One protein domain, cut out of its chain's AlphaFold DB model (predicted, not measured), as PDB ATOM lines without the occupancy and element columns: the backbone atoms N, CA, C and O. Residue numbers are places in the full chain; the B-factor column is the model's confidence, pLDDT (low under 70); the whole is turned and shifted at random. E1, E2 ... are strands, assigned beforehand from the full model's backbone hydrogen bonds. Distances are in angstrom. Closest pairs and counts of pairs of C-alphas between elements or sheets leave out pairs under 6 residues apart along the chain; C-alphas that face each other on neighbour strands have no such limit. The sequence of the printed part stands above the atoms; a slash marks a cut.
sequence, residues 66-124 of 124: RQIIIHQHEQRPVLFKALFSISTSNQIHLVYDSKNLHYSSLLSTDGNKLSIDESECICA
ATOM      1  N   ARG A  66       9.799  35.732 188.127       90.56
ATOM      2  CA  ARG A  66       8.853  35.907 189.233       90.56
ATOM      3  C   ARG A  66       7.689  34.954 189.065       90.56
ATOM      4  O   ARG A  66       7.184  34.776 187.960       90.56
ATOM      5  N   GLN A  67       7.246  34.376 190.171       91.25
ATOM      6  CA  GLN A  67       6.007  33.610 190.198       91.25
ATOM      7  C   GLN A  67       4.825  34.542 189.927       91.25
ATOM      8  O   GLN A  67       4.781  35.653 190.465       91.25
ATOM      9  N   ILE A  68       3.885  34.091 189.103       93.31
ATOM     10  CA  ILE A  68       2.607  34.774 188.899       93.31
ATOM     11  C   ILE A  68       1.521  33.906 189.524       93.31
ATOM     12  O   ILE A  68       1.424  32.721 189.216       93.31
ATOM     13  N   ILE A  69       0.722  34.500 190.404       93.12
ATOM     14  CA  ILE A  69      -0.405  33.849 191.066       93.12
ATOM     15  C   ILE A  69      -1.688  34.513 190.588       93.12
ATOM     16  O   ILE A  69      -1.860  35.724 190.746       93.12
ATOM     17  N   ILE A  70      -2.590  33.718 190.022       94.81
ATOM     18  CA  ILE A  70      -3.893  34.181 189.552       94.81
ATOM     19  C   ILE A  70      -4.973  33.682 190.504       94.81
ATOM     20  O   ILE A  70      -5.185  32.485 190.664       94.81
ATOM     21  N   HIS A  71      -5.669  34.630 191.115       93.62
ATOM     22  CA  HIS A  71      -6.800  34.422 192.005       93.62
ATOM     23  C   HIS A  71      -8.092  34.370 191.205       93.62
ATOM     24  O   HIS A  71      -8.295  35.191 190.309       93.62
ATOM     25  N   GLN A  72      -8.982  33.449 191.556       92.00
ATOM     26  CA  GLN A  72     -10.311  33.329 190.964       92.00
ATOM     27  C   GLN A  72     -11.348  33.140 192.070       92.00
ATOM     28  O   GLN A  72     -11.063  32.544 193.108       92.00
ATOM     29  N   HIS A  73     -12.546  33.691 191.875       88.88
ATOM     30  CA  HIS A  73     -13.600  33.632 192.885       88.88
ATOM     31  C   HIS A  73     -13.978  32.178 193.200       88.88
ATOM     32  O   HIS A  73     -14.274  31.414 192.285       88.88
ATOM     33  N   GLU A  74     -13.949  31.818 194.488       88.12
ATOM     34  CA  GLU A  74     -14.276  30.478 195.013       88.12
ATOM     35  C   GLU A  74     -13.413  29.323 194.468       88.12
ATOM     36  O   GLU A  74     -13.746  28.153 194.652       88.12
ATOM     37  N   GLN A  75     -12.272  29.625 193.843       90.06
ATOM     38  CA  GLN A  75     -11.331  28.624 193.347       90.06
ATOM     39  C   GLN A  75      -9.968  28.766 194.019       90.06
ATOM     40  O   GLN A  75      -9.596  29.833 194.511       90.06
ATOM     41  N   ARG A  76      -9.196  27.674 194.021       90.06
ATOM     42  CA  ARG A  76      -7.797  27.736 194.451       90.06
ATOM     43  C   ARG A  76      -6.989  28.596 193.472       90.06
ATOM     44  O   ARG A  76      -7.214  28.480 192.266       90.06
ATOM     45  N   PRO A  77      -6.042  29.421 193.954       92.25
ATOM     46  CA  PRO A  77      -5.193  30.209 193.074       92.25
ATOM     47  C   PRO A  77      -4.366  29.324 192.138       92.25
ATOM     48  O   PRO A  77      -3.942  28.229 192.508       92.25
ATOM     49  N   VAL A  78      -4.102  29.818 190.932       92.50
ATOM     50  CA  VAL A  78      -3.235  29.151 189.956       92.50
ATOM     51  C   VAL A  78      -1.843  29.763 190.025       92.50
ATOM     52  O   VAL A  78      -1.698  30.983 189.926       92.50
ATOM     53  N   LEU A  79      -0.826  28.921 190.189       90.44
ATOM     54  CA  LEU A  79       0.577  29.306 190.270       90.44
ATOM     55  C   LEU A  79       1.297  28.988 188.962       90.44
ATOM     56  O   LEU A  79       1.434  27.826 188.586       90.44
ATOM     57  N   PHE A  80       1.849  30.029 188.347       89.56
ATOM     58  CA  PHE A  80       2.780  29.941 187.229       89.56
ATOM     59  C   PHE A  80       4.202  30.117 187.756       89.56
ATOM     60  O   PHE A  80       4.549  31.168 188.317       89.56
ATOM     61  N   LYS A  81       5.019  29.071 187.614       83.12
ATOM     62  CA  LYS A  81       6.388  29.054 188.134       83.12
ATOM     63  C   LYS A  81       7.376  29.614 187.118       83.12
ATOM     64  O   LYS A  81       7.385  29.242 185.951       83.12
ATOM     65  N   ALA A  82       8.304  30.424 187.617       78.75
ATOM     66  CA  ALA A  82       9.538  30.704 186.903       78.75
ATOM     67  C   ALA A  82      10.526  29.562 187.179       78.75
ATOM     68  O   ALA A  82      10.795  29.271 188.345       78.75
ATOM     69  N   LEU A  83      11.109  28.967 186.130       71.69
ATOM     70  CA  LEU A  83      12.136  27.915 186.260       71.69
ATOM     71  C   LEU A  83      13.307  28.340 187.163       71.69
ATOM     72  O   LEU A  83      13.882  27.520 187.870       71.69
ATOM     73  N   PHE A  84      13.620  29.639 187.175       69.38
ATOM     74  CA  PHE A  84      14.656  30.237 188.013       69.38
ATOM     75  C   PHE A  84      14.095  31.455 188.748       69.38
ATOM     76  O   PHE A  84      14.386  32.602 188.397       69.38
ATOM     77  N   SER A  85      13.237  31.215 189.742       67.94
ATOM     78  CA  SER A  85      12.748  32.288 190.610       67.94
ATOM     79  C   SER A  85      13.886  32.834 191.471       67.94
ATOM     80  O   SER A  85      14.589  32.082 192.143       67.94
ATOM     81  N   ILE A  86      14.053  34.157 191.469       64.75
ATOM     82  CA  ILE A  86      15.060  34.841 192.300       64.75
ATOM     83  C   ILE A  86      14.668  34.770 193.786       64.75
ATOM     84  O   ILE A  86      15.525  34.828 194.661       64.75
ATOM     85  N   SER A  87      13.367  34.666 194.078       68.75
ATOM     86  CA  SER A  87      12.842  34.541 195.436       68.75
ATOM     87  C   SER A  87      11.374  34.119 195.417       68.75
ATOM     88  O   SER A  87      10.573  34.705 194.684       68.75
ATOM     89  N   THR A  88      10.991  33.188 196.293       68.75
ATOM     90  CA  THR A  88       9.579  32.859 196.569       68.75
ATOM     91  C   THR A  88       8.836  34.016 197.225       68.75
ATOM     92  O   THR A  88       7.619  34.090 197.150       68.75
ATOM     93  N   SER A  89       9.552  34.979 197.812       69.50
ATOM     94  CA  SER A  89       8.909  36.133 198.423       69.50
ATOM     95  C   SER A  89       8.413  37.143 197.394       69.50
ATOM     96  O   SER A  89       7.631  38.000 197.765       69.50
ATOM     97  N   ASN A  90       8.876  37.146 196.138       79.56
ATOM     98  CA  ASN A  90       8.590  38.218 195.169       79.56
ATOM     99  C   ASN A  90       7.563  37.810 194.098       79.56
ATOM    100  O   ASN A  90       7.874  37.796 192.905       79.56
ATOM    101  N   GLN A  91       6.359  37.471 194.554       87.88
ATOM    102  CA  GLN A  91       5.244  37.005 193.727       87.88
ATOM    103  C   GLN A  91       4.478  38.182 193.098       87.88
ATOM    104  O   GLN A  91       4.351  39.257 193.688       87.88
ATOM    105  N   ILE A  92       3.974  37.989 191.879       91.38
ATOM    106  CA  ILE A  92       3.027  38.894 191.218       91.38
ATOM    107  C   ILE A  92       1.634  38.301 191.402       91.38
ATOM    108  O   ILE A  92       1.395  37.171 190.988       91.38
ATOM    109  N   HIS A  93       0.716  39.064 191.990       93.12
ATOM    110  CA  HIS A  93      -0.652  38.616 192.230       93.12
ATOM    111  C   HIS A  93      -1.617  39.316 191.277       93.12
ATOM    112  O   HIS A  93      -1.660  40.546 191.198       93.12
ATOM    113  N   LEU A  94      -2.413  38.518 190.575       94.38
ATOM    114  CA  LEU A  94      -3.500  38.966 189.718       94.38
ATOM    115  C   LEU A  94      -4.811  38.369 190.220       94.38
ATOM    116  O   LEU A  94      -4.827  37.259 190.740       94.38
ATOM    117  N   VAL A  95      -5.916  39.075 190.020       94.38
ATOM    118  CA  VAL A  95      -7.264  38.511 190.126       94.38
ATOM    119  C   VAL A  95      -7.867  38.427 188.734       94.38
ATOM    120  O   VAL A  95      -7.768  39.383 187.962       94.38
ATOM    121  N   TYR A  96      -8.453  37.282 188.409       93.94
ATOM    122  CA  TYR A  96      -9.165  37.056 187.162       93.94
ATOM    123  C   TYR A  96     -10.671  37.035 187.408       93.94
ATOM    124  O   TYR A  96     -11.184  36.242 188.199       93.94
ATOM    125  N   ASP A  97     -11.369  37.916 186.704       92.69
ATOM    126  CA  ASP A  97     -12.820  37.954 186.641       92.69
ATOM    127  C   ASP A  97     -13.282  37.258 185.360       92.69
ATOM    128  O   ASP A  97     -13.187  37.814 184.261       92.69
ATOM    129  N   SER A  98     -13.801  36.040 185.506       90.38
ATOM    130  CA  SER A  98     -14.293  35.231 184.391       90.38
ATOM    131  C   SER A  98     -15.544  35.803 183.726       90.38
ATOM    132  O   SER A  98     -15.784  35.517 182.555       90.38
ATOM    133  N   LYS A  99     -16.330  36.642 184.418       91.19
ATOM    134  CA  LYS A  99     -17.519  37.278 183.828       91.19
ATOM    135  C   LYS A  99     -17.127  38.368 182.838       91.19
ATOM    136  O   LYS A  99     -17.795  38.541 181.825       91.19
ATOM    137  N   ASN A 100     -16.049  39.089 183.140       90.50
ATOM    138  CA  ASN A 100     -15.552  40.203 182.331       90.50
ATOM    139  C   ASN A 100     -14.325  39.842 181.479       90.50
ATOM    140  O   ASN A 100     -13.831  40.697 180.745       90.50
ATOM    141  N   LEU A 101     -13.821  38.606 181.589       89.81
ATOM    142  CA  LEU A 101     -12.576  38.142 180.968       89.81
ATOM    143  C   LEU A 101     -11.408  39.101 181.253       89.81
ATOM    144  O   LEU A 101     -10.641  39.470 180.362       89.81
ATOM    145  N   HIS A 102     -11.300  39.547 182.507       91.38
ATOM    146  CA  HIS A 102     -10.428  40.655 182.881       91.38
ATOM    147  C   HIS A 102      -9.471  40.289 184.010       91.38
ATOM    148  O   HIS A 102      -9.862  39.669 184.997       91.38
ATOM    149  N   TYR A 103      -8.223  40.738 183.882       92.25
ATOM    150  CA  TYR A 103      -7.213  40.631 184.928       92.25
ATOM    151  C   TYR A 103      -7.013  41.979 185.608       92.25
ATOM    152  O   TYR A 103      -6.833  42.999 184.944       92.25
ATOM    153  N   SER A 104      -6.977  41.982 186.935       92.81
ATOM    154  CA  SER A 104      -6.613  43.148 187.738       92.81
ATOM    155  C   SER A 104      -5.442  42.827 188.656       92.81
ATOM    156  O   SER A 104      -5.285  41.697 189.112       92.81
ATOM    157  N   SER A 105      -4.606  43.827 188.932       91.62
ATOM    158  CA  SER A 105      -3.529  43.687 189.914       91.62
ATOM    159  C   SER A 105      -4.126  43.539 191.309       91.62
ATOM    160  O   SER A 105      -4.984  44.333 191.694       91.62
ATOM    161  N   LEU A 106      -3.627  42.576 192.081       89.62
ATOM    162  CA  LEU A 106      -3.954  42.428 193.494       89.62
ATOM    163  C   LEU A 106      -2.756  42.896 194.327       89.62
ATOM    164  O   LEU A 106      -1.630  42.450 194.119       89.62
ATOM    165  N   LEU A 107      -2.996  43.838 195.236       84.62
ATOM    166  CA  LEU A 107      -1.978  44.442 196.096       84.62
ATOM    167  C   LEU A 107      -2.390  44.269 197.555       84.62
ATOM    168  O   LEU A 107      -3.583  44.273 197.862       84.62
ATOM    169  N   SER A 108      -1.411  44.136 198.449       81.56
ATOM    170  CA  SER A 108      -1.696  44.027 199.878       81.56
ATOM    171  C   SER A 108      -2.167  45.368 200.421       81.56
ATOM    172  O   SER A 108      -1.582  46.409 200.116       81.56
ATOM    173  N   THR A 109      -3.219  45.350 201.231       77.19
ATOM    174  CA  THR A 109      -3.832  46.560 201.800       77.19
ATOM    175  C   THR A 109      -3.071  47.106 203.004       77.19
ATOM    176  O   THR A 109      -3.150  48.293 203.302       77.19
ATOM    177  N   ASP A 110      -2.312  46.252 203.678       78.50
ATOM    178  CA  ASP A 110      -1.532  46.531 204.886       78.50
ATOM    179  C   ASP A 110      -0.066  46.899 204.592       78.50
ATOM    180  O   ASP A 110       0.726  47.092 205.510       78.50
ATOM    181  N   GLY A 111       0.312  46.992 203.312       66.25
ATOM    182  CA  GLY A 111       1.693  47.236 202.887       66.25
ATOM    183  C   GLY A 111       2.635  46.050 203.122       66.25
ATOM    184  O   GLY A 111       3.811  46.131 202.759       66.25
ATOM    185  N   ASN A 112       2.130  44.944 203.677       67.81
ATOM    186  CA  ASN A 112       2.874  43.702 203.768       67.81
ATOM    187  C   ASN A 112       2.944  43.032 202.398       67.81
ATOM    188  O   ASN A 112       2.246  43.381 201.447       67.81
ATOM    189  N   LYS A 113       3.844  42.066 202.265       68.31
ATOM    190  CA  LYS A 113       3.934  41.291 201.037       68.31
ATOM    191  C   LYS A 113       2.811  40.259 201.040       68.31
ATOM    192  O   LYS A 113       2.749  39.443 201.952       68.31
ATOM    193  N   LEU A 114       1.962  40.278 200.011       75.12
ATOM    194  CA  LEU A 114       1.132  39.119 199.698       75.12
ATOM    195  C   LEU A 114       2.086  37.976 199.354       75.12
ATOM    196  O   LEU A 114       2.865  38.081 198.407       75.12
ATOM    197  N   SER A 115       2.066  36.932 200.170       75.00
ATOM    198  CA  SER A 115       2.784  35.692 199.918       75.00
ATOM    199  C   SER A 115       1.825  34.544 200.133       75.00
ATOM    200  O   SER A 115       1.225  34.447 201.204       75.00
ATOM    201  N   ILE A 116       1.687  33.697 199.124       79.75
ATOM    202  CA  ILE A 116       0.906  32.466 199.214       79.75
ATOM    203  C   ILE A 116       1.863  31.294 199.110       79.75
ATOM    204  O   ILE A 116       2.765  31.296 198.261       79.75
ATOM    205  N   ASP A 117       1.678  30.326 200.003       80.88
ATOM    206  CA  ASP A 117       2.427  29.082 199.967       80.88
ATOM    207  C   ASP A 117       2.040  28.286 198.715       80.88
ATOM    208  O   ASP A 117       0.871  28.207 198.336       80.88
ATOM    209  N   GLU A 118       3.022  27.681 198.047       81.25
ATOM    210  CA  GLU A 118       2.771  26.929 196.814       81.25
ATOM    211  C   GLU A 118       1.786  25.767 197.017       81.25
ATOM    212  O   GLU A 118       1.090  25.399 196.072       81.25
ATOM    213  N   SER A 119       1.694  25.208 198.231       83.62
ATOM    214  CA  SER A 119       0.745  24.142 198.583       83.62
ATOM    215  C   SER A 119      -0.724  24.579 198.551       83.62
ATOM    216  O   SER A 119      -1.620  23.735 198.445       83.62
ATOM    217  N   GLU A 120      -0.986  25.884 198.591       82.00
ATOM    218  CA  GLU A 120      -2.328  26.458 198.477       82.00
ATOM    219  C   GLU A 120      -2.759  26.647 197.011       82.00
ATOM    220  O   GLU A 120      -3.941  26.875 196.734       82.00
ATOM    221  N   CYS A 121      -1.824  26.506 196.066       84.69
ATOM    222  CA  CYS A 121      -2.036  26.759 194.647       84.69
ATOM    223  C   CYS A 121      -2.189  25.476 193.817       84.69
ATOM    224  O   CYS A 121      -1.627  24.421 194.115       84.69
ATOM    225  N   ILE A 122      -2.896  25.594 192.694       85.25
ATOM    226  CA  ILE A 122      -2.822  24.636 191.586       85.25
ATOM    227  C   ILE A 122      -1.620  25.036 190.722       85.25
ATOM    228  O   ILE A 122      -1.530  26.184 190.294       85.25
ATOM    229  N   CYS A 123      -0.685  24.115 190.475       79.50
ATOM    230  CA  CYS A 123       0.434  24.372 189.564       79.50
ATOM    231  C   CYS A 123      -0.037  24.235 188.113       79.50
ATOM    232  O   CYS A 123      -0.585  23.189 187.756       79.50
ATOM    233  N   ALA A 124       0.183  25.285 187.323       71.69
ATOM    234  CA  ALA A 124       0.004  25.280 185.873       71.69
ATOM    235  C   ALA A 124       1.327  25.001 185.152       71.69
ATOM    236  O   ALA A 124       2.390  25.411 185.682       71.69
TER     237      ALA A 124
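AT A GLANCE: This is residues 66 to 124 of the 124 residues of the protein "Hypothetical protein" of Adineta steineri (UniProt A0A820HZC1). With little regular structure, this is a small twisted sheet, E2 E1 E3 E4, whose long tail, residues 106 to 124, loops over one face to the edge at E2. The 59 printed residues hold four named strands, E1 to E4 along the chain, in one mixed sheet. The class is all strand, with 18 residues in strands; it is compact, radius of gyration 11.5 A, spanning 34 by 28 by 17 A.

IN THESE COORDINATES: Find C-alpha 68 at (2.607, 34.774, 188.899), where E1, residues 68 to 72, begins. E3, residues 92 to 97, measures 16.5 A. E2 is residues 78 to 80; E4, residues 102 to 105, ends at (-3.529, 43.687, 189.914).

HOW THE PARTS SIT: Inner strands E1 and E3 are parallel; look at N 69 and O 92, 2.8 A. Antiparallel hairpin E1 and E2 has N 70 and O 78, 2.9 A; antiparallel hairpin E3 and E4 has N 95 and O 104, 2.8 A. Residues 122 to 123 pair parallel with 78 to 79 of E2.

THE WHOLE: The printed part has no cut. The link E2 to E3 is long. Residues 84 to 89 and 111 to 113 have pLDDT under 70.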